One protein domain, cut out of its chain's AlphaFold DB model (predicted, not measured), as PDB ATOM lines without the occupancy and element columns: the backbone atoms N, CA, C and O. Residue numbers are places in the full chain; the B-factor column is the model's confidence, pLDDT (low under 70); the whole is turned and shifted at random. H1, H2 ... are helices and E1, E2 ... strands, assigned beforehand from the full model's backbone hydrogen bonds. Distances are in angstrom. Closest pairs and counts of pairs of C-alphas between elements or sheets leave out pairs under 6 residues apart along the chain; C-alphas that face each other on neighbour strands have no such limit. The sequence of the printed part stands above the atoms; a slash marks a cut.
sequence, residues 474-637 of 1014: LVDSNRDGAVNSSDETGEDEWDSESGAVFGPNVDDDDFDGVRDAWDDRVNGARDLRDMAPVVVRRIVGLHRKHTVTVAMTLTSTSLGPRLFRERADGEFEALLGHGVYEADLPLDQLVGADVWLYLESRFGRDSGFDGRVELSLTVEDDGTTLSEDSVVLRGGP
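This is residues 474 to 637 of the 1014 residues of an uncharacterized protein of Holophagales bacterium (UniProt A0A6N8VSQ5). What shape do the parts make? The model is a sandwich of two strongly twisted sheets, face to face with their strands crossed at 34 degrees: E1 E9 E8 E3 E6, mixed, and E2 E7 E4 E5, all antiparallel. Short H1 grazes the second sheet, short H2 lies by one end of the sandwich, and residues 474 to 499 and 503 to 526 are long stretches with no named element. What is printed? The printed part has 164 residues with two named helices and nine named strands, in the order E1 H1 E2 E3 E4 E5 E6 H2 E7 E8 E9; the class is mostly strand, though under half of the residues are in named elements. It is compact, with a radius of gyration of the C-alphas of 15.5 A and spans of 44 by 36 by 30 A.

Where do the first residues go? Residues 474 to 475 pair, antiparallel, with residues 534 to 535 of E2, residues 532 to 536. How is the larger sheet joined? E1, residues 500 to 502, is parallel to E9, residues 624 to 635, with N 502 and O 634 within hydrogen-bond range at 3.1 A. E9 forms a hairpin with E8, residues 612 to 621, with N 617 and O 629 at 2.8 A. E8 is antiparallel to E3, residues 546 to 554, with N 553 and O 614 at 2.8 A, and E3 to E6, residues 582 to 584, with N 550 and O 583 at 2.9 A. How is the other sheet joined? E2 is antiparallel to E7, residues 595 to 601, with N 534 and O 597 at 2.8 A, and E7 to E4, residues 561 to 566, with N 564 and O 598 at 2.9 A. E4 and E5, residues 572 to 576, form a hairpin, with N 565 and O 573 at 2.8 A. The parts of the two sheets that face each other are 9.7 A centre to centre. Where are the helices? H1, residues 527 to 530, only grazes the sheet E2 E7 E4 E5; its Asp 530 and Glu 600 of E7 have C-alphas 7.2 A apart, their closest. H2, residues 587 to 590, is not on either sheet, only just so for the larger, with 4 pairs of C-alphas within 10 A. Both are too short for any O i to N i+4 pair.

Where do the strands begin and end? E1 begins at C-alpha 500, (144.119, 152.321, 32.940), and E9 ends at C-alpha 635, (151.672, 154.067, 37.343). Which elements are long? From first to last C-alpha, E9 measures 32.1 A and bends by 68 degrees at residue 627; E8 measures 29.6 A, E3 25.9 A and E7 20.4 A.

How far does it reach? The two C-alphas farthest apart, those of Phe 511 and Thr 624, are 46.9 A apart. Is anything broken or uncertain? The printed part has no cut, and the link from E1 to H1, 24 residues, is long. The mean pLDDT of the printed part is 88.4, and residues 556 to 559 are under 70.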
ATOM      1  N   LEU A 474     134.309 152.846  36.579       96.25
ATOM      2  CA  LEU A 474     134.935 152.968  35.259       96.25
ATOM      3  C   LEU A 474     136.251 153.746  35.332       96.25
ATOM      4  O   LEU A 474     136.391 154.699  36.104       96.25
ATOM      5  N   VAL A 475     137.195 153.377  34.472       96.88
ATOM      6  CA  VAL A 475     138.485 154.053  34.238       96.88
ATOM      7  C   VAL A 475     138.753 154.123  32.733       96.88
ATOM      8  O   VAL A 475     138.013 153.525  31.971       96.88
ATOM      9  N   ASP A 476     139.786 154.833  32.279       95.38
ATOM     10  CA  ASP A 476     140.209 154.811  30.865       95.38
ATOM     11  C   ASP A 476     140.984 153.510  30.584       95.38
ATOM     12  O   ASP A 476     142.218 153.486  30.580       95.38
ATOM     13  N   SER A 477     140.261 152.389  30.489       95.25
ATOM     14  CA  SER A 477     140.853 151.052  30.365       95.25
ATOM     15  C   SER A 477     141.339 150.781  28.944       95.25
ATOM     16  O   SER A 477     142.302 150.032  28.773       95.25
ATOM     17  N   ASN A 478     140.727 151.420  27.941       92.75
ATOM     18  CA  ASN A 478     141.104 151.289  26.535       92.75
ATOM     19  C   ASN A 478     142.224 152.269  26.099       92.75
ATOM     20  O   ASN A 478     142.787 152.113  25.011       92.75
ATOM     21  N   ARG A 479     142.566 153.247  26.956       93.25
ATOM     22  CA  ARG A 479     143.621 154.260  26.775       93.25
ATOM     23  C   ARG A 479     143.357 155.217  25.604       93.25
ATOM     24  O   ARG A 479     144.300 155.682  24.954       93.25
ATOM     25  N   ASP A 480     142.088 155.525  25.334       89.44
ATOM     26  CA  ASP A 480     141.655 156.526  24.350       89.44
ATOM     27  C   ASP A 480     141.541 157.948  24.932       89.44
ATOM     28  O   ASP A 480     141.379 158.916  24.182       89.44
ATOM     29  N   GLY A 481     141.708 158.098  26.251       87.75
ATOM     30  CA  GLY A 481     141.661 159.375  26.956       87.75
ATOM     31  C   GLY A 481     140.259 159.832  27.363       87.75
ATOM     32  O   GLY A 481     140.103 161.012  27.697       87.75
ATOM     33  N   ALA A 482     139.236 158.970  27.311       88.50
ATOM     34  CA  ALA A 482     137.868 159.320  27.691       88.50
ATOM     35  C   ALA A 482     137.098 158.172  28.380       88.50
ATOM     36  O   ALA A 482     136.465 157.351  27.722       88.50
ATOM     37  N   VAL A 483     137.018 158.208  29.718       91.19
ATOM     38  CA  VAL A 483     136.244 157.234  30.521       91.19
ATOM     39  C   VAL A 483     134.775 157.190  30.095       91.19
ATOM     40  O   VAL A 483     134.031 158.162  30.276       91.19
ATOM     41  N   ASN A 484     134.334 156.061  29.542       89.38
ATOM     42  CA  ASN A 484     132.962 155.868  29.090       89.38
ATOM     43  C   ASN A 484     132.536 154.381  29.120       89.38
ATOM     44  O   ASN A 484     133.184 153.522  29.701       89.38
ATOM     45  N   SER A 485     131.389 154.049  28.519       88.69
ATOM     46  CA  SER A 485     130.861 152.672  28.501       88.69
ATOM     47  C   SER A 485     131.657 151.674  27.642       88.69
ATOM     48  O   SER A 485     131.309 150.497  27.624       88.69
ATOM     49  N   SER A 486     132.662 152.112  26.873       89.38
ATOM     50  CA  SER A 486     133.598 151.187  26.221       89.38
ATOM     51  C   SER A 486     134.556 150.520  27.202       89.38
ATOM     52  O   SER A 486     135.080 149.458  26.878       89.38
ATOM     53  N   ASP A 487     134.771 151.130  28.367       93.06
ATOM     54  CA  ASP A 487     135.860 150.767  29.267       93.06
ATOM     55  C   ASP A 487     135.546 149.602  30.213       93.06
ATOM     56  O   ASP A 487     136.473 148.981  30.722       93.06
ATOM     57  N   GLU A 488     134.275 149.191  30.325       91.81
ATOM     58  CA  GLU A 488     133.833 148.006  31.094       91.81
ATOM     59  C   GLU A 488     134.472 146.672  30.653       91.81
ATOM     60  O   GLU A 488     134.203 145.607  31.209       91.81
ATOM     61  N   THR A 489     135.276 146.675  29.588       89.69
ATOM     62  CA  THR A 489     136.029 145.505  29.130       89.69
ATOM     63  C   THR A 489     137.507 145.690  29.448       89.69
ATOM     64  O   THR A 489     138.164 146.509  28.818       89.69
ATOM     65  N   GLY A 490     138.038 144.878  30.367       88.12
ATOM     66  CA  GLY A 490     139.462 144.897  30.728       88.12
ATOM     67  C   GLY A 490     139.838 145.959  31.764       88.12
ATOM     68  O   GLY A 490     141.016 146.254  31.928       88.12
ATOM     69  N   GLU A 491     138.861 146.534  32.467       92.88
ATOM     70  CA  GLU A 491     139.101 147.458  33.580       92.88
ATOM     71  C   GLU A 491     139.651 146.773  34.840       92.88
ATOM     72  O   GLU A 491     140.362 147.418  35.608       92.88
ATOM     73  N   ASP A 492     139.363 145.484  35.051       92.00
ATOM     74  CA  ASP A 492     139.784 144.681  36.209       92.00
ATOM     75  C   ASP A 492     141.107 143.914  35.995       92.00
ATOM     76  O   ASP A 492     141.633 143.289  36.922       92.00
ATOM     77  N   GLU A 493     141.686 144.004  34.796       90.00
ATOM     78  CA  GLU A 493     142.958 143.390  34.402       90.00
ATOM     79  C   GLU A 493     143.972 144.472  33.958       90.00
ATOM     80  O   GLU A 493     143.652 145.659  33.878       90.00
ATOM     81  N   TRP A 494     145.236 144.094  33.732       91.00
ATOM     82  CA  TRP A 494     146.216 144.984  33.098       91.00
ATOM     83  C   TRP A 494     147.095 144.202  32.126       91.00
ATOM     84  O   TRP A 494     147.782 143.265  32.534       91.00
ATOM     85  N   ASP A 495     147.107 144.622  30.866       90.44
ATOM     86  CA  ASP A 495     148.019 144.138  29.830       90.44
ATOM     87  C   ASP A 495     148.425 145.268  28.862       90.44
ATOM     88  O   ASP A 495     148.068 146.442  29.031       90.44
ATOM     89  N   SER A 496     149.213 144.934  27.840       86.00
ATOM     90  CA  SER A 496     149.711 145.909  26.862       86.00
ATOM     91  C   SER A 496     148.606 146.618  26.048       86.00
ATOM     92  O   SER A 496     148.853 147.706  25.517       86.00
ATOM     93  N   GLU A 497     147.369 146.105  26.034       86.81
ATOM     94  CA  GLU A 497     146.195 146.695  25.367       86.81
ATOM     95  C   GLU A 497     145.142 147.265  26.350       86.81
ATOM     96  O   GLU A 497     144.445 148.208  25.978       86.81
ATOM     97  N   SER A 498     145.055 146.761  27.590       90.12
ATOM     98  CA  SER A 498     143.917 146.961  28.512       90.12
ATOM     99  C   SER A 498     144.326 147.367  29.937       90.12
ATOM    100  O   SER A 498     145.335 146.899  30.464       90.12
ATOM    101  N   GLY A 499     143.519 148.203  30.590       91.62
ATOM    102  CA  GLY A 499     143.697 148.653  31.977       91.62
ATOM    103  C   GLY A 499     144.321 150.051  32.062       91.62
ATOM    104  O   GLY A 499     145.221 150.398  31.291       91.62
ATOM    105  N   ALA A 500     143.851 150.883  32.989       94.81
ATOM    106  CA  ALA A 500     144.119 152.321  32.940       94.81
ATOM    107  C   ALA A 500     145.536 152.727  33.386       94.81
ATOM    108  O   ALA A 500     146.286 151.961  34.001       94.81
ATOM    109  N   VAL A 501     145.906 153.970  33.079       94.38
ATOM    110  CA  VAL A 501     147.219 154.560  33.372       94.38
ATOM    111  C   VAL A 501     147.057 155.835  34.198       94.38
ATOM    112  O   VAL A 501     146.195 156.656  33.908       94.38
ATOM    113  N   PHE A 502     147.913 156.017  35.204       94.00
ATOM    114  CA  PHE A 502     148.075 157.269  35.960       94.00
ATOM    115  C   PHE A 502     149.560 157.633  36.052       94.00
ATOM    116  O   PHE A 502     150.415 156.796  35.774       94.00
ATOM    117  N   GLY A 503     149.897 158.859  36.454       90.44
ATOM    118  CA  GLY A 503     151.279 159.349  36.455       90.44
ATOM    119  C   GLY A 503     151.718 159.964  37.786       90.44
ATOM    120  O   GLY A 503     150.894 160.192  38.675       90.44
ATOM    121  N   PRO A 504     153.024 160.238  37.944       90.81
ATOM    122  CA  PRO A 504     153.491 161.167  38.962       90.81
ATOM    123  C   PRO A 504     153.086 162.601  38.578       90.81
ATOM    124  O   PRO A 504     153.374 162.998  37.459       90.81
ATOM    125  N   ASN A 505     152.442 163.358  39.468       93.06
ATOM    126  CA  ASN A 505     152.046 164.759  39.242       93.06
ATOM    127  C   ASN A 505     153.131 165.666  39.866       93.06
ATOM    128  O   ASN A 505     153.177 165.851  41.084       93.06
ATOM    129  N   VAL A 506     154.153 166.024  39.080       91.81
ATOM    130  CA  VAL A 506     155.475 166.474  39.589       91.81
ATOM    131  C   VAL A 506     155.941 167.828  39.059       91.81
ATOM    132  O   VAL A 506     157.053 168.253  39.389       91.81
ATOM    133  N   ASP A 507     155.105 168.485  38.273       90.75
ATOM    134  CA  ASP A 507     155.150 169.895  37.914       90.75
ATOM    135  C   ASP A 507     154.404 170.773  38.940       90.75
ATOM    136  O   ASP A 507     154.077 170.300  40.029       90.75
ATOM    137  N   ASP A 508     154.296 172.073  38.655       89.12
ATOM    138  CA  ASP A 508     153.680 173.112  39.501       89.12
ATOM    139  C   ASP A 508     152.822 174.012  38.609       89.12
ATOM    140  O   ASP A 508     153.333 174.885  37.896       89.12
ATOM    141  N   ASP A 509     151.518 173.763  38.597       83.25
ATOM    142  CA  ASP A 509     150.616 174.364  37.625       83.25
ATOM    143  C   ASP A 509     150.077 175.754  38.013       83.25
ATOM    144  O   ASP A 509     149.671 176.543  37.142       83.25
ATOM    145  N   ASP A 510     150.085 176.077  39.313       79.00
ATOM    146  CA  ASP A 510     149.638 177.368  39.856       79.00
ATOM    147  C   ASP A 510     150.780 178.357  40.181       79.00
ATOM    148  O   ASP A 510     150.517 179.549  40.410       79.00
ATOM    149  N   PHE A 511     152.034 177.909  40.043       83.38
ATOM    150  CA  PHE A 511     153.282 178.627  40.310       83.38
ATOM    151  C   PHE A 511     153.465 179.045  41.786       83.38
ATOM    152  O   PHE A 511     154.018 180.127  42.054       83.38
ATOM    153  N   ASP A 512     153.005 178.249  42.763       81.06
ATOM    154  CA  ASP A 512     153.254 178.518  44.194       81.06
ATOM    155  C   ASP A 512     154.632 178.044  44.709       81.06
ATOM    156  O   ASP A 512     155.071 178.475  45.789       81.06
ATOM    157  N   GLY A 513     155.378 177.295  43.887       84.25
ATOM    158  CA  GLY A 513     156.708 176.754  44.178       84.25
ATOM    159  C   GLY A 513     156.676 175.376  44.844       84.25
ATOM    160  O   GLY A 513     157.656 174.972  45.481       84.25
ATOM    161  N   VAL A 514     155.549 174.669  44.760       89.31
ATOM    162  CA  VAL A 514     155.346 173.323  45.298       89.31
ATOM    163  C   VAL A 514     154.808 172.435  44.184       89.31
ATOM    164  O   VAL A 514     153.837 172.782  43.534       89.31
ATOM    165  N   ARG A 515     155.420 171.257  43.996       92.44
ATOM    166  CA  ARG A 515     154.912 170.260  43.041       92.44
ATOM    167  C   ARG A 515     153.477 169.861  43.401       92.44
ATOM    168  O   ARG A 515     153.252 169.579  44.579       92.44
ATOM    169  N   ASP A 516     152.558 169.745  42.450       90.75
ATOM    170  CA  ASP A 516     151.125 169.566  42.747       90.75
ATOM    171  C   ASP A 516     150.840 168.316  43.610       90.75
ATOM    172  O   ASP A 516     150.162 168.394  44.645       90.75
ATOM    173  N   ALA A 517     151.525 167.188  43.361       91.19
ATOM    174  CA  ALA A 517     151.398 166.013  44.231       91.19
ATOM    175  C   ALA A 517     151.864 166.228  45.693       91.19
ATOM    176  O   ALA A 517     151.683 165.342  46.537       91.19
ATOM    177  N   TRP A 518     152.513 167.343  46.055       89.81
ATOM    178  CA  TRP A 518     153.039 167.574  47.409       89.81
ATOM    179  C   TRP A 518     152.031 168.143  48.417       89.81
ATOM    180  O   TRP A 518     152.267 167.984  49.625       89.81
ATOM    181  N   ASP A 519     150.905 168.692  47.970       85.69
ATOM    182  CA  ASP A 519     149.872 169.393  48.755       85.69
ATOM    183  C   ASP A 519     148.471 168.782  48.471       85.69
ATOM    184  O   ASP A 519     148.303 168.068  47.493       85.69
ATOM    185  N   ASP A 520     147.485 168.902  49.374       87.38
ATOM    186  CA  ASP A 520     146.165 168.235  49.236       87.38
ATOM    187  C   ASP A 520     145.117 169.075  48.464       87.38
ATOM    188  O   ASP A 520     143.920 169.014  48.767       87.38
ATOM    189  N   ARG A 521     145.547 169.890  47.499       86.25
ATOM    190  CA  ARG A 521     144.684 170.646  46.582       86.25
ATOM    191  C   ARG A 521     144.666 170.009  45.202       86.25
ATOM    192  O   ARG A 521     145.551 169.248  44.848       86.25
ATOM    193  N   VAL A 522     143.631 170.379  44.458       89.50
ATOM    194  CA  VAL A 522     143.580 170.282  43.003       89.50
ATOM    195  C   VAL A 522     143.234 171.697  42.535       89.50
ATOM    196  O   VAL A 522     142.212 172.243  42.969       89.50
ATOM    197  N   ASN A 523     144.125 172.354  41.796       78.75
ATOM    198  CA  ASN A 523     144.171 173.821  41.663       78.75
ATOM    199  C   ASN A 523     143.815 174.354  40.260       78.75
ATOM    200  O   ASN A 523     143.721 175.574  40.074       78.75
ATOM    201  N   GLY A 524     143.499 173.488  39.290       77.06
ATOM    202  CA  GLY A 524     143.036 173.950  37.983       77.06
ATOM    203  C   GLY A 524     142.667 172.867  36.972       77.06
ATOM    204  O   GLY A 524     142.734 171.672  37.220       77.06
ATOM    205  N   ALA A 525     142.287 173.315  35.772       79.75
ATOM    206  CA  ALA A 525     141.998 172.450  34.619       79.75
ATOM    207  C   ALA A 525     143.259 172.033  33.825       79.75
ATOM    208  O   ALA A 525     143.150 171.617  32.663       79.75
ATOM    209  N   ARG A 526     144.440 172.239  34.416       82.38
ATOM    210  CA  ARG A 526     145.714 171.738  33.912       82.38
ATOM    211  C   ARG A 526     146.157 170.569  34.792       82.38
ATOM    212  O   ARG A 526     145.933 169.479  34.317       82.38
ATOM    213  N   ASP A 527     146.438 170.792  36.072       84.38
ATOM    214  CA  ASP A 527     146.549 169.785  37.149       84.38
ATOM    215  C   ASP A 527     145.545 168.609  37.029       84.38
ATOM    216  O   ASP A 527     145.931 167.444  37.004       84.38
ATOM    217  N   LEU A 528     144.255 168.870  36.764       88.75
ATOM    218  CA  LEU A 528     143.258 167.812  36.484       88.75
ATOM    219  C   LEU A 528     143.539 166.887  35.274       88.75
ATOM    220  O   LEU A 528     142.888 165.852  35.144       88.75
ATOM    221  N   ARG A 529     144.435 167.261  34.360       87.12
ATOM    222  CA  ARG A 529     144.903 166.466  33.208       87.12
ATOM    223  C   ARG A 529     146.034 165.526  33.594       87.12
ATOM    224  O   ARG A 529     146.254 164.534  32.908       87.12
ATOM    225  N   ASP A 530     146.731 165.847  34.675       89.38
ATOM    226  CA  ASP A 530     147.886 165.117  35.179       89.38
ATOM    227  C   ASP A 530     147.490 163.987  36.139       89.38
ATOM    228  O   ASP A 530     148.292 163.093  36.447       89.38
ATOM    229  N   MET A 531     146.204 163.976  36.503       93.12
ATOM    230  CA  MET A 531     145.491 162.931  37.226       93.12
ATOM    231  C   MET A 531     144.727 161.999  36.269       93.12
ATOM    232  O   MET A 531     144.122 162.433  35.290       93.12
ATOM    233  N   ALA A 532     144.651 160.712  36.605       95.44
ATOM    234  CA  ALA A 532     143.790 159.755  35.919       95.44
ATOM    235  C   ALA A 532     142.344 159.821  36.457       95.44
ATOM    236  O   ALA A 532     142.140 159.613  37.660       95.44
ATOM    237  N   PRO A 533     141.331 160.075  35.612       94.62
ATOM    238  CA  PRO A 533     139.931 160.064  36.027       94.62
ATOM    239  C   PRO A 533     139.420 158.644  36.326       94.62
ATOM    240  O   PRO A 533     139.733 157.681  35.627       94.62
ATOM    241  N   VAL A 534     138.578 158.537  37.353       97.12
ATOM    242  CA  VAL A 534     137.887 157.314  37.787       97.12
ATOM    243  C   VAL A 534     136.429 157.675  38.082       97.12
ATOM    244  O   VAL A 534     136.157 158.575  38.876       97.12
ATOM    245  N   VAL A 535     135.470 156.985  37.471       96.44
ATOM    246  CA  VAL A 535     134.038 157.296  37.597       96.44
ATOM    247  C   VAL A 535     133.344 156.246  38.455       96.44
ATOM    248  O   VAL A 535     133.266 155.082  38.081       96.44
ATOM    249  N   VAL A 536     132.769 156.666  39.582       95.62
ATOM    250  CA  VAL A 536     131.807 155.854  40.336       95.62
ATOM    251  C   VAL A 536     130.421 156.099  39.760       95.62
ATOM    252  O   VAL A 536     129.885 157.209  39.849       95.62
ATOM    253  N   ARG A 537     129.821 155.067  39.181       92.88
ATOM    254  CA  ARG A 537     128.543 155.181  38.476       92.88
ATOM    255  C   ARG A 537     127.368 155.228  39.448       92.88
ATOM    256  O   ARG A 537     127.402 154.661  40.543       92.88
ATOM    257  N   ARG A 538     126.316 155.955  39.071       90.25
ATOM    258  CA  ARG A 538     125.139 156.221  39.911       90.25
ATOM    259  C   ARG A 538     124.467 154.927  40.396       90.25
ATOM    260  O   ARG A 538     123.950 154.146  39.599       90.25
ATOM    261  N   ILE A 539     124.330 154.766  41.715       85.12
ATOM    262  CA  ILE A 539     123.750 153.559  42.326       85.12
ATOM    263  C   ILE A 539     122.291 153.802  42.748       85.12
ATOM    264  O   ILE A 539     121.986 154.510  43.715       85.12
ATOM    265  N   VAL A 540     121.357 153.172  42.036       83.62
ATOM    266  CA  VAL A 540     119.916 153.213  42.323       83.62
ATOM    267  C   VAL A 540     119.566 152.177  43.397       83.62
ATOM    268  O   VAL A 540     120.131 151.088  43.444       83.62
ATOM    269  N   GLY A 541     118.624 152.510  44.285       78.12
ATOM    270  CA  GLY A 541     118.210 151.639  45.395       78.12
ATOM    271  C   GLY A 541     119.019 151.814  46.689       78.12
ATOM    272  O   GLY A 541     118.732 151.139  47.679       78.12
ATOM    273  N   LEU A 542     119.980 152.747  46.733       80.56
ATOM    274  CA  LEU A 542     120.671 153.106  47.975       80.56
ATOM    275  C   LEU A 542     119.719 153.709  49.022       80.56
ATOM    276  O   LEU A 542     118.771 154.450  48.738       80.56
ATOM    277  N   HIS A 543     120.002 153.402  50.283       78.50
ATOM    278  CA  HIS A 543     119.254 153.814  51.461       78.50
ATOM    279  C   HIS A 543     120.218 154.133  52.611       78.50
ATOM    280  O   HIS A 543     121.319 153.610  52.679       78.50
ATOM    281  N   ARG A 544     119.761 154.878  53.625       76.94
ATOM    282  CA  ARG A 544     120.557 155.263  54.819       76.94
ATOM    283  C   ARG A 544     121.065 154.116  55.717       76.94
ATOM    284  O   ARG A 544     121.626 154.391  56.773       76.94
ATOM    285  N   LYS A 545     120.756 152.865  55.377       79.12
ATOM    286  CA  LYS A 545     121.279 151.656  56.039       79.12
ATOM    287  C   LYS A 545     122.516 151.101  55.328       79.12
ATOM    288  O   LYS A 545     123.225 150.296  55.916       79.12
ATOM    289  N   HIS A 546     122.720 151.508  54.077       88.94
ATOM    290  CA  HIS A 546     123.834 151.077  53.260       88.94
ATOM    291  C   HIS A 546     125.068 151.923  53.542       88.94
ATOM    292  O   HIS A 546     124.943 153.102  53.878       88.94
ATOM    293  N   THR A 547     126.233 151.328  53.335       93.38
ATOM    294  CA  THR A 547     127.512 152.034  53.212       93.38
ATOM    295  C   THR A 547     128.040 151.778  51.806       93.38
ATOM    296  O   THR A 547     127.845 150.684  51.278       93.38
ATOM    297  N   VAL A 548     128.667 152.779  51.190       95.88
ATOM    298  CA  VAL A 548     129.411 152.612  49.938       95.88
ATOM    299  C   VAL A 548     130.838 153.050  50.207       95.88
ATOM    300  O   VAL A 548     131.055 154.213  50.538       95.88
ATOM    301  N   THR A 549     131.783 152.127  50.099       96.94
ATOM    302  CA  THR A 549     133.186 152.343  50.460       96.94
ATOM    303  C   THR A 549     134.050 152.158  49.222       96.94
ATOM    304  O   THR A 549     133.931 151.136  48.545       96.94
ATOM    305  N   VAL A 550     134.919 153.129  48.940       97.56
ATOM    306  CA  VAL A 550     136.018 152.979  47.979       97.56
ATOM    307  C   VAL A 550     137.297 152.637  48.742       97.56
ATOM    308  O   VAL A 550     137.591 153.252  49.771       97.56
ATOM    309  N   ALA A 551     138.049 151.651  48.264       96.12
ATOM    310  CA  ALA A 551     139.315 151.231  48.851       96.12
ATOM    311  C   ALA A 551     140.414 151.111  47.787       96.12
ATOM    312  O   ALA A 551     140.139 150.824  46.627       96.12
ATOM    313  N   MET A 552     141.662 151.336  48.197       94.06
ATOM    314  CA  MET A 552     142.847 151.313  47.339       94.06
ATOM    315  C   MET A 552     143.835 150.260  47.836       94.06
ATOM    316  O   MET A 552     144.445 150.407  48.898       94.06
ATOM    317  N   THR A 553     144.019 149.210  47.042       91.06
ATOM    318  CA  THR A 553     145.002 148.153  47.279       91.06
ATOM    319  C   THR A 553     146.267 148.438  46.475       91.06
ATOM    320  O   THR A 553     146.219 148.669  45.270       91.06
ATOM    321  N   LEU A 554     147.411 148.416  47.162       85.81
ATOM    322  CA  LEU A 554     148.740 148.675  46.608       85.81
ATOM    323  C   LEU A 554     149.686 147.516  46.939       85.81
ATOM    324  O   LEU A 554     149.569 146.879  47.990       85.81
ATOM    325  N   THR A 555     150.686 147.303  46.089       72.19
ATOM    326  CA  THR A 555     151.736 146.284  46.273       72.19
ATOM    327  C   THR A 555     152.670 146.586  47.456       72.19
ATOM    328  O   THR A 555     153.274 145.670  48.024       72.19
ATOM    329  N   SER A 556     152.714 147.838  47.932       68.25
ATOM    330  CA  SER A 556     153.227 148.179  49.263       68.25
ATOM    331  C   SER A 556     152.578 149.431  49.865       68.25
ATOM    332  O   SER A 556     151.888 150.191  49.195       68.25
ATOM    333  N   THR A 557     152.852 149.686  51.148       56.00
ATOM    334  CA  THR A 557     152.383 150.871  51.887       56.00
ATOM    335  C   THR A 557     153.181 152.148  51.562       56.00
ATOM    336  O   THR A 557     153.471 152.931  52.475       56.00
ATOM    337  N   SER A 558     153.634 152.326  50.318       55.84
ATOM    338  CA  SER A 558     154.312 153.559  49.905       55.84
ATOM    339  C   SER A 558     153.316 154.726  49.921       55.84
ATOM    340  O   SER A 558     152.137 154.557  49.623       55.84
ATOM    341  N   LEU A 559     153.773 155.923  50.295       57.38
ATOM    342  CA  LEU A 559     152.922 157.116  50.409       57.38
ATOM    343  C   LEU A 559     152.752 157.838  49.054       57.38
ATOM    344  O   LEU A 559     152.684 159.062  49.036       57.38
ATOM    345  N   GLY A 560     152.794 157.095  47.941       75.12
ATOM    346  CA  GLY A 560     152.830 157.634  46.580       75.12
ATOM    347  C   GLY A 560     151.454 158.052  46.056       75.12
ATOM    348  O   GLY A 560     151.240 159.256  45.917       75.12
ATOM    349  N   PRO A 561     150.534 157.100  45.793       89.88
ATOM    350  CA  PRO A 561     149.244 157.405  45.177       89.88
ATOM    351  C   PRO A 561     148.273 158.159  46.092       89.88
ATOM    352  O   PRO A 561     148.219 157.907  47.304       89.88
ATOM    353  N   ARG A 562     147.466 159.044  45.498       92.31
ATOM    354  CA  ARG A 562     146.391 159.798  46.164       92.31
ATOM    355  C   ARG A 562     145.147 159.842  45.279       92.31
ATOM    356  O   ARG A 562     145.262 160.003  44.071       92.31
ATOM    357  N   LEU A 563     143.973 159.692  45.893       94.88
ATOM    358  CA  LEU A 563     142.677 159.696  45.209       94.88
ATOM    359  C   LEU A 563     141.819 160.838  45.750       94.88
ATOM    360  O   LEU A 563     141.493 160.864  46.942       94.88
ATOM    361  N   PHE A 564     141.436 161.755  44.874       96.62
ATOM    362  CA  PHE A 564     140.615 162.922  45.180       96.62
ATOM    363  C   PHE A 564     139.180 162.710  44.697       96.62
ATOM    364  O   PHE A 564     138.954 161.959  43.754       96.62
ATOM    365  N   ARG A 565     138.203 163.367  45.333       94.19
ATOM    366  CA  ARG A 565     136.797 163.407  44.897       94.19
ATOM    367  C   ARG A 565     136.396 164.824  44.532       94.19
ATOM    368  O   ARG A 565     136.571 165.732  45.347       94.19
ATOM    369  N   GLU A 566     135.748 164.978  43.385       89.62
ATOM    370  CA  GLU A 566     135.037 166.207  43.043       89.62
ATOM    371  C   GLU A 566     133.728 166.313  43.845       89.62
ATOM    372  O   GLU A 566     132.898 165.397  43.924       89.62
ATOM    373  N   ARG A 567     133.541 167.443  44.513       84.69
ATOM    374  CA  ARG A 567     132.369 167.711  45.345       84.69
ATOM    375  C   ARG A 567     131.273 168.391  44.528       84.69
ATOM    376  O   ARG A 567     131.513 168.995  43.494       84.69
ATOM    377  N   ALA A 568     130.048 168.381  45.051       76.94
ATOM    378  CA  ALA A 568     128.902 169.032  44.403       76.94
ATOM    379  C   ALA A 568     129.014 170.574  44.291       76.94
ATOM    380  O   ALA A 568     128.165 171.196  43.655       76.94
ATOM    381  N   ASP A 569     130.011 171.195  44.932       79.75
ATOM    382  CA  ASP A 569     130.386 172.604  44.771       79.75
ATOM    383  C   ASP A 569     131.516 172.840  43.739       79.75
ATOM    384  O   ASP A 569     131.863 173.995  43.505       79.75
ATOM    385  N   GLY A 570     132.034 171.789  43.088       81.00
ATOM    386  CA  GLY A 570     133.151 171.842  42.127       81.00
ATOM    387  C   GLY A 570     134.542 171.888  42.774       81.00
ATOM    388  O   GLY A 570     135.543 172.016  42.082       81.00
ATOM    389  N   GLU A 571     134.603 171.808  44.104       87.31
ATOM    390  CA  GLU A 571     135.842 171.766  44.887       87.31
ATOM    391  C   GLU A 571     136.319 170.316  45.064       87.31
ATOM    392  O   GLU A 571     135.510 169.385  45.076       87.31
ATOM    393  N   PHE A 572     137.613 170.115  45.300       92.81
ATOM    394  CA  PHE A 572     138.196 168.783  45.489       92.81
ATOM    395  C   PHE A 572     138.450 168.465  46.966       92.81
ATOM    396  O   PHE A 572     138.723 169.347  47.782       92.81
ATOM    397  N   GLU A 573     138.368 167.185  47.332       92.00
ATOM    398  CA  GLU A 573     138.879 166.690  48.615       92.00
ATOM    399  C   GLU A 573     139.640 165.372  48.449       92.00
ATOM    400  O   GLU A 573     139.173 164.462  47.765       92.00
ATOM    401  N   ALA A 574     140.797 165.252  49.104       93.19
ATOM    402  CA  ALA A 574     141.536 163.996  49.184       93.19
ATOM    403  C   ALA A 574     140.728 162.952  49.982       93.19
ATOM    404  O   ALA A 574     140.436 163.154  51.164       93.19
ATOM    405  N   LEU A 575     140.374 161.833  49.340       93.62
ATOM    406  CA  LEU A 575     139.739 160.679  49.980       93.62
ATOM    407  C   LEU A 575     140.780 159.694  50.511       93.62
ATOM    408  O   LEU A 575     140.742 159.322  51.683       93.62
ATOM    409  N   LEU A 576     141.679 159.251  49.625       92.81
ATOM    410  CA  LEU A 576     142.675 158.211  49.886       92.81
ATOM    411  C   LEU A 576     144.082 158.754  49.627       92.81
ATOM    412  O   LEU A 576     144.282 159.648  48.808       92.81
ATOM    413  N   GLY A 577     145.065 158.193  50.325       88.25
ATOM    414  CA  GLY A 577     146.434 158.698  50.388       88.25
ATOM    415  C   GLY A 577     146.884 158.905  51.835       88.25
ATOM    416  O   GLY A 577     146.119 158.741  52.783       88.25
ATOM    417  N   HIS A 578     148.162 159.228  52.040       82.69
ATOM    418  CA  HIS A 578     148.728 159.546  53.365       82.69
ATOM    419  C   HIS A 578     148.486 158.510  54.490       82.69
ATOM    420  O   HIS A 578     148.554 158.831  55.678       82.69
ATOM    421  N   GLY A 579     148.276 157.239  54.128       82.81
ATOM    422  CA  GLY A 579     147.976 156.151  55.065       82.81
ATOM    423  C   GLY A 579     146.482 155.867  55.271       82.81
ATOM    424  O   GLY A 579     146.152 154.992  56.072       82.81
ATOM    425  N   VAL A 580     145.601 156.571  54.557       89.88
ATOM    426  CA  VAL A 580     144.181 156.243  54.380       89.88
ATOM    427  C   VAL A 580     144.034 155.475  53.065       89.88
ATOM    428  O   VAL A 580     144.432 155.969  52.014       89.88
ATOM    429  N   TYR A 581     143.484 154.263  53.134       91.06
ATOM    430  CA  TYR A 581     143.320 153.358  51.983       91.06
ATOM    431  C   TYR A 581     141.878 152.852  51.820       91.06
ATOM    432  O   TYR A 581     141.616 152.038  50.947       91.06
ATOM    433  N   GLU A 582     140.950 153.335  52.646       95.19
ATOM    434  CA  GLU A 582     139.511 153.069  52.571       95.19
ATOM    435  C   GLU A 582     138.751 154.335  53.002       95.19
ATOM    436  O   GLU A 582     139.160 155.003  53.958       95.19
ATOM    437  N   ALA A 583     137.675 154.690  52.295       96.12
ATOM    438  CA  ALA A 583     136.827 155.839  52.609       96.12
ATOM    439  C   ALA A 583     135.375 155.618  52.154       96.12
ATOM    440  O   ALA A 583     135.120 155.067  51.083       96.12
ATOM    441  N   ASP A 584     134.420 156.097  52.953       95.19
ATOM    442  CA  ASP A 584     132.996 156.045  52.616       95.19
ATOM    443  C   ASP A 584     132.598 157.213  51.702       95.19
ATOM    444  O   ASP A 584     132.912 158.376  51.975       95.19
ATOM    445  N   LEU A 585     131.851 156.914  50.639       93.81
ATOM    446  CA  LEU A 585     131.328 157.894  49.690       93.81
ATOM    447  C   LEU A 585     129.950 158.441  50.127       93.81
ATOM    448  O   LEU A 585     129.139 157.704  50.705       93.81
ATOM    449  N   PRO A 586     129.620 159.719  49.841       88.69
ATOM    450  CA  PRO A 586     128.340 160.301  50.242       88.69
ATOM    451  C   PRO A 586     127.160 159.692  49.470       88.69
ATOM    452  O   PRO A 586     126.996 159.907  48.266       88.69
ATOM    453  N   LEU A 587     126.288 158.964  50.178       82.00
ATOM    454  CA  LEU A 587     125.104 158.314  49.590       82.00
ATOM    455  C   LEU A 587     124.187 159.286  48.830       82.00
ATOM    456  O   LEU A 587     123.480 158.870  47.920       82.00
ATOM    457  N   ASP A 588     124.144 160.560  49.228       78.31
ATOM    458  CA  ASP A 588     123.311 161.593  48.614       78.31
ATOM    459  C   ASP A 588     123.848 162.106  47.271       78.31
ATOM    460  O   ASP A 588     123.046 162.559  46.455       78.31
ATOM    461  N   GLN A 589     125.151 161.965  47.000       80.12
ATOM    462  CA  GLN A 589     125.707 162.174  45.658       80.12
ATOM    463  C   GLN A 589     125.409 160.960  44.759       80.12
ATOM    464  O   GLN A 589     124.815 161.116  43.692       80.12
ATOM    465  N   LEU A 590     125.702 159.749  45.249       83.06
ATOM    466  CA  LEU A 590     125.594 158.483  44.503       83.06
ATOM    467  C   LEU A 590     124.174 158.123  44.027       83.06
ATOM    468  O   LEU A 590     124.020 157.376  43.064       83.06
ATOM    469  N   VAL A 591     123.121 158.633  44.680       76.00
ATOM    470  CA  VAL A 591     121.726 158.459  44.215       76.00
ATOM    471  C   VAL A 591     121.313 159.446  43.122       76.00
ATOM    472  O   VAL A 591     120.283 159.236  42.470       76.00
ATOM    473  N   GLY A 592     122.057 160.540  42.952       70.06
ATOM    474  CA  GLY A 592     121.718 161.650  42.063       70.06
ATOM    475  C   GLY A 592     122.372 161.543  40.690       70.06
ATOM    476  O   GLY A 592     121.670 161.636  39.685       70.06
ATOM    477  N   ALA A 593     123.685 161.325  40.663       81.06
ATOM    478  CA  ALA A 593     124.517 161.317  39.463       81.06
ATOM    479  C   ALA A 593     125.742 160.401  39.649       81.06
ATOM    480  O   ALA A 593     125.944 159.847  40.732       81.06
ATOM    481  N   ASP A 594     126.543 160.269  38.593       89.06
ATOM    482  CA  ASP A 594     127.888 159.692  38.664       89.06
ATOM    483  C   ASP A 594     128.805 160.605  39.505       89.06
ATOM    484  O   ASP A 594     128.606 161.824  39.565       89.06
ATOM    485  N   VAL A 595     129.801 160.023  40.176       90.88
ATOM    486  CA  VAL A 595     130.766 160.729  41.034       90.88
ATOM    487  C   VAL A 595     132.168 160.554  40.464       90.88
ATOM    488  O   VAL A 595     132.647 159.431  40.328       90.88
ATOM    489  N   TRP A 596     132.832 161.671  40.173       92.38
ATOM    490  CA  TRP A 596     134.183 161.692  39.619       92.38
ATOM    491  C   TRP A 596     135.236 161.699  40.728       92.38
ATOM    492  O   TRP A 596     135.190 162.511  41.663       92.38
ATOM    493  N   LEU A 597     136.179 160.771  40.609       96.38
ATOM    494  CA  LEU A 597     137.391 160.665  41.404       96.38
ATOM    495  C   LEU A 597     138.608 160.839  40.484       96.38
ATOM    496  O   LEU A 597     138.524 160.573  39.287       96.38
ATOM    497  N   TYR A 598     139.736 161.273  41.038       96.44
ATOM    498  CA  TYR A 598     140.944 161.580  40.268       96.44
ATOM    499  C   TYR A 598     142.173 161.031  41.000       96.44
ATOM    500  O   TYR A 598     142.370 161.324  42.185       96.44
ATOM    501  N   LEU A 599     142.947 160.176  40.325       95.31
ATOM    502  CA  LEU A 599     144.099 159.453  40.869       95.31
ATOM    503  C   LEU A 599     145.413 160.041  40.346       95.31
ATOM    504  O   LEU A 599     145.638 160.124  39.144       95.31
ATOM    505  N   GLU A 600     146.327 160.341  41.253       93.44
ATOM    506  CA  GLU A 600     147.677 160.828  40.951       93.44
ATOM    507  C   GLU A 600     148.714 160.150  41.858       93.44
ATOM    508  O   GLU A 600     148.364 159.356  42.739       93.44
ATOM    509  N   SER A 601     150.000 160.471  41.684       90.31
ATOM    510  CA  SER A 601     151.065 160.011  42.577       90.31
ATOM    511  C   SER A 601     152.140 161.066  42.832       90.31
ATOM    512  O   SER A 601     152.527 161.819  41.947       90.31
ATOM    513  N   ARG A 602     152.717 161.042  44.037       85.62
ATOM    514  CA  ARG A 602     153.936 161.799  44.397       85.62
ATOM    515  C   ARG A 602     155.202 161.287  43.729       85.62
ATOM    516  O   ARG A 602     156.186 162.009  43.616       85.62
ATOM    517  N   PHE A 603     155.221 160.013  43.366       78.94
ATOM    518  CA  PHE A 603     156.417 159.341  42.882       78.94
ATOM    519  C   PHE A 603     156.072 158.491  41.665       78.94
ATOM    520  O   PHE A 603     154.998 157.883  41.610       78.94
ATOM    521  N   GLY A 604     157.007 158.409  40.718       79.62
ATOM    522  CA  GLY A 604     157.014 157.319  39.749       79.62
ATOM    523  C   GLY A 604     157.298 155.982  40.442       79.62
ATOM    524  O   GLY A 604     157.296 155.869  41.672       79.62
ATOM    525  N   ARG A 605     157.591 154.953  39.652       86.38
ATOM    526  CA  ARG A 605     157.921 153.627  40.189       86.38
ATOM    527  C   ARG A 605     159.215 153.664  40.999       86.38
ATOM    528  O   ARG A 605     160.168 154.357  40.638       86.38
ATOM    529  N   ASP A 606     159.281 152.892  42.078       81.88
ATOM    530  CA  ASP A 606     160.474 152.775  42.917       81.88
ATOM    531  C   ASP A 606     160.659 151.350  43.477       81.88
ATOM    532  O   ASP A 606     159.911 150.422  43.181       81.88
ATOM    533  N   SER A 607     161.692 151.141  44.297       78.00
ATOM    534  CA  SER A 607     161.995 149.818  44.874       78.00
ATOM    535  C   SER A 607     160.944 149.258  45.851       78.00
ATOM    536  O   SER A 607     161.072 148.110  46.283       78.00
ATOM    537  N   GLY A 608     159.974 150.074  46.262       79.75
ATOM    538  CA  GLY A 608     158.831 149.702  47.086       79.75
ATOM    539  C   GLY A 608     157.492 149.767  46.346       79.75
ATOM    540  O   GLY A 608     156.545 149.153  46.825       79.75
ATOM    541  N   PHE A 609     157.389 150.469  45.218       84.69
ATOM    542  CA  PHE A 609     156.160 150.613  44.444       84.69
ATOM    543  C   PHE A 609     156.399 150.323  42.959       84.69
ATOM    544  O   PHE A 609     157.029 151.107  42.253       84.69
ATOM    545  N   ASP A 610     155.860 149.200  42.486       83.62
ATOM    546  CA  ASP A 610     155.906 148.767  41.080       83.62
ATOM    547  C   ASP A 610     154.931 149.524  40.163       83.62
ATOM    548  O   ASP A 610     154.990 149.381  38.945       83.62
ATOM    549  N   GLY A 611     154.062 150.359  40.736       89.19
ATOM    550  CA  GLY A 611     153.063 151.133  40.009       89.19
ATOM    551  C   GLY A 611     151.679 150.488  39.953       89.19
ATOM    552  O   GLY A 611     150.765 151.157  39.480       89.19
ATOM    553  N   ARG A 612     151.467 149.247  40.422       90.44
ATOM    554  CA  ARG A 612     150.126 148.630  40.380       90.44
ATOM    555  C   ARG A 612     149.220 149.190  41.482       90.44
ATOM    556  O   ARG A 612     149.533 149.095  42.673       90.44
ATOM    557  N   VAL A 613     148.070 149.718  41.071       91.94
ATOM    558  CA  VAL A 613     146.979 150.193  41.930       91.94
ATOM    559  C   VAL A 613     145.718 149.416  41.578       91.94
ATOM    560  O   VAL A 613     145.406 149.238  40.408       91.94
ATOM    561  N   GLU A 614     144.985 148.965  42.585       94.50
ATOM    562  CA  GLU A 614     143.672 148.347  42.418       94.50
ATOM    563  C   GLU A 614     142.672 149.116  43.282       94.50
ATOM    564  O   GLU A 614     142.846 149.208  44.502       94.50
ATOM    565  N   LEU A 615     141.665 149.720  42.653       96.75
ATOM    566  CA  LEU A 615     140.587 150.430  43.335       96.75
ATOM    567  C   LEU A 615     139.358 149.528  43.378       96.75
ATOM    568  O   LEU A 615     138.946 149.011  42.345       96.75
ATOM    569  N   SER A 616     138.757 149.355  44.552       97.12
ATOM    570  CA  SER A 616     137.527 148.579  44.720       97.12
ATOM    571  C   SER A 616     136.405 149.412  45.326       97.12
ATOM    572  O   SER A 616     136.635 150.261  46.188       97.12
ATOM    573  N   LEU A 617     135.177 149.162  44.872       97.94
ATOM    574  CA  LEU A 617     133.954 149.818  45.321       97.94
ATOM    575  C   LEU A 617     133.002 148.775  45.900       97.94
ATOM    576  O   LEU A 617     132.498 147.911  45.189       97.94
ATOM    577  N   THR A 618     132.711 148.886  47.193       97.31
ATOM    578  CA  THR A 618     131.879 147.921  47.921       97.31
ATOM    579  C   THR A 618     130.617 148.597  48.442       97.31
ATOM    580  O   THR A 618     130.690 149.622  49.116       97.31
ATOM    581  N   VAL A 619     129.448 148.004  48.178       95.94
ATOM    582  CA  VAL A 619     128.156 148.421  48.748       95.94
ATOM    583  C   VAL A 619     127.720 147.404  49.797       95.94
ATOM    584  O   VAL A 619     127.487 146.240  49.471       95.94
ATOM    585  N   GLU A 620     127.554 147.831  51.048       94.94
ATOM    586  CA  GLU A 620     127.215 146.958  52.181       94.94
ATOM    587  C   GLU A 620     125.882 147.312  52.859       94.94
ATOM    588  O   GLU A 620     125.426 148.450  52.805       94.94
ATOM    589  N   ASP A 621     125.279 146.349  53.567       89.69
ATOM    590  CA  ASP A 621     124.197 146.541  54.551       89.69
ATOM    591  C   ASP A 621     124.560 145.806  55.855       89.69
ATOM    592  O   ASP A 621     124.691 144.581  55.857       89.69
ATOM    593  N   ASP A 622     124.763 146.547  56.951       85.50
ATOM    594  CA  ASP A 622     125.171 146.025  58.277       85.50
ATOM    595  C   ASP A 622     126.375 145.045  58.216       85.50
ATOM    596  O   ASP A 622     126.379 143.990  58.855       85.50
ATOM    597  N   GLY A 623     127.390 145.372  57.400       82.31
ATOM    598  CA  GLY A 623     128.592 144.547  57.188       82.31
ATOM    599  C   GLY A 623     128.389 143.330  56.275       82.31
ATOM    600  O   GLY A 623     129.139 142.356  56.366       82.31
ATOM    601  N   THR A 624     127.336 143.333  55.451       89.81
ATOM    602  CA  THR A 624     127.105 142.336  54.395       89.81
ATOM    603  C   THR A 624     127.231 142.997  53.028       89.81
ATOM    604  O   THR A 624     126.371 143.799  52.667       89.81
ATOM    605  N   THR A 625     128.248 142.619  52.254       94.06
ATOM    606  CA  THR A 625     128.408 143.008  50.846       94.06
ATOM    607  C   THR A 625     127.170 142.629  50.028       94.06
ATOM    608  O   THR A 625     126.742 141.471  50.019       94.06
ATOM    609  N   LEU A 626     126.578 143.621  49.363       92.12
ATOM    610  CA  LEU A 626     125.442 143.482  48.450       92.12
ATOM    611  C   LEU A 626     125.880 143.550  46.985       92.12
ATOM    612  O   LEU A 626     125.310 142.851  46.150       92.12
ATOM    613  N   SER A 627     126.881 144.382  46.697       94.12
ATOM    614  CA  SER A 627     127.579 144.458  45.418       94.12
ATOM    615  C   SER A 627     129.018 144.892  45.660       94.12
ATOM    616  O   SER A 627     129.285 145.643  46.598       94.12
ATOM    617  N   GLU A 628     129.914 144.448  44.794       95.38
ATOM    618  CA  GLU A 628     131.315 144.855  44.740       95.38
ATOM    619  C   GLU A 628     131.713 145.071  43.279       95.38
ATOM    620  O   GLU A 628     131.052 144.530  42.385       95.38
ATOM    621  N   ASP A 629     132.744 145.882  43.064       96.94
ATOM    622  CA  ASP A 629     133.397 146.079  41.773       96.94
ATOM    623  C   ASP A 629     134.850 146.527  41.943       96.94
ATOM    624  O   ASP A 629     135.217 146.998  43.026       96.94
ATOM    625  N   SER A 630     135.679 146.387  40.907       96.31
ATOM    626  CA  SER A 630     137.108 146.708  40.994       96.31
ATOM    627  C   SER A 630     137.746 147.046  39.654       96.31
ATOM    628  O   SER A 630     137.487 146.364  38.672       96.31
ATOM    629  N   VAL A 631     138.668 148.009  39.673       97.12
ATOM    630  CA  VAL A 631     139.470 148.438  38.520       97.12
ATOM    631  C   VAL A 631     140.963 148.438  38.846       97.12
ATOM    632  O   VAL A 631     141.365 148.685  39.988       97.12
ATOM    633  N   VAL A 632     141.798 148.199  37.838       94.06
ATOM    634  CA  VAL A 632     143.260 148.168  37.927       94.06
ATOM    635  C   VAL A 632     143.856 149.315  37.116       94.06
ATOM    636  O   VAL A 632     143.497 149.556  35.965       94.06
ATOM    637  N   LEU A 633     144.802 150.025  37.731       93.75
ATOM    638  CA  LEU A 633     145.557 151.101  37.102       93.75
ATOM    639  C   LEU A 633     147.065 150.890  37.291       93.75
ATOM    640  O   LEU A 633     147.519 150.353  38.309       93.75
ATOM    641  N   ARG A 634     147.857 151.361  36.325       92.69
ATOM    642  CA  ARG A 634     149.321 151.258  36.324       92.69
ATOM    643  C   ARG A 634     149.977 152.632  36.295       92.69
ATOM    644  O   ARG A 634     149.696 153.462  35.434       92.69
ATOM    645  N   GLY A 635     150.890 152.846  37.235       91.12
ATOM    646  CA  GLY A 635     151.672 154.067  37.343       91.12
ATOM    647  C   GLY A 635     152.691 154.163  36.216       91.12
ATOM    648  O   GLY A 635     153.490 153.243  36.016       91.12
ATOM    649  N   GLY A 636     152.686 155.283  35.503       88.88
ATOM    650  CA  GLY A 636     153.651 155.610  34.470       88.88
ATOM    651  C   GLY A 636     155.077 155.638  35.029       88.88
ATOM    652  O   GLY A 636     155.309 156.195  36.109       88.88
ATOM    653  N   PRO A 637     156.045 155.017  34.337       91.75
ATOM    654  CA  PRO A 637     157.450 155.179  34.657       91.75
ATOM    655  C   PRO A 637     157.959 156.541  34.181       91.75
ATOM    656  O   PRO A 637     157.335 157.204  33.353       91.75
TER     657      PRO A 637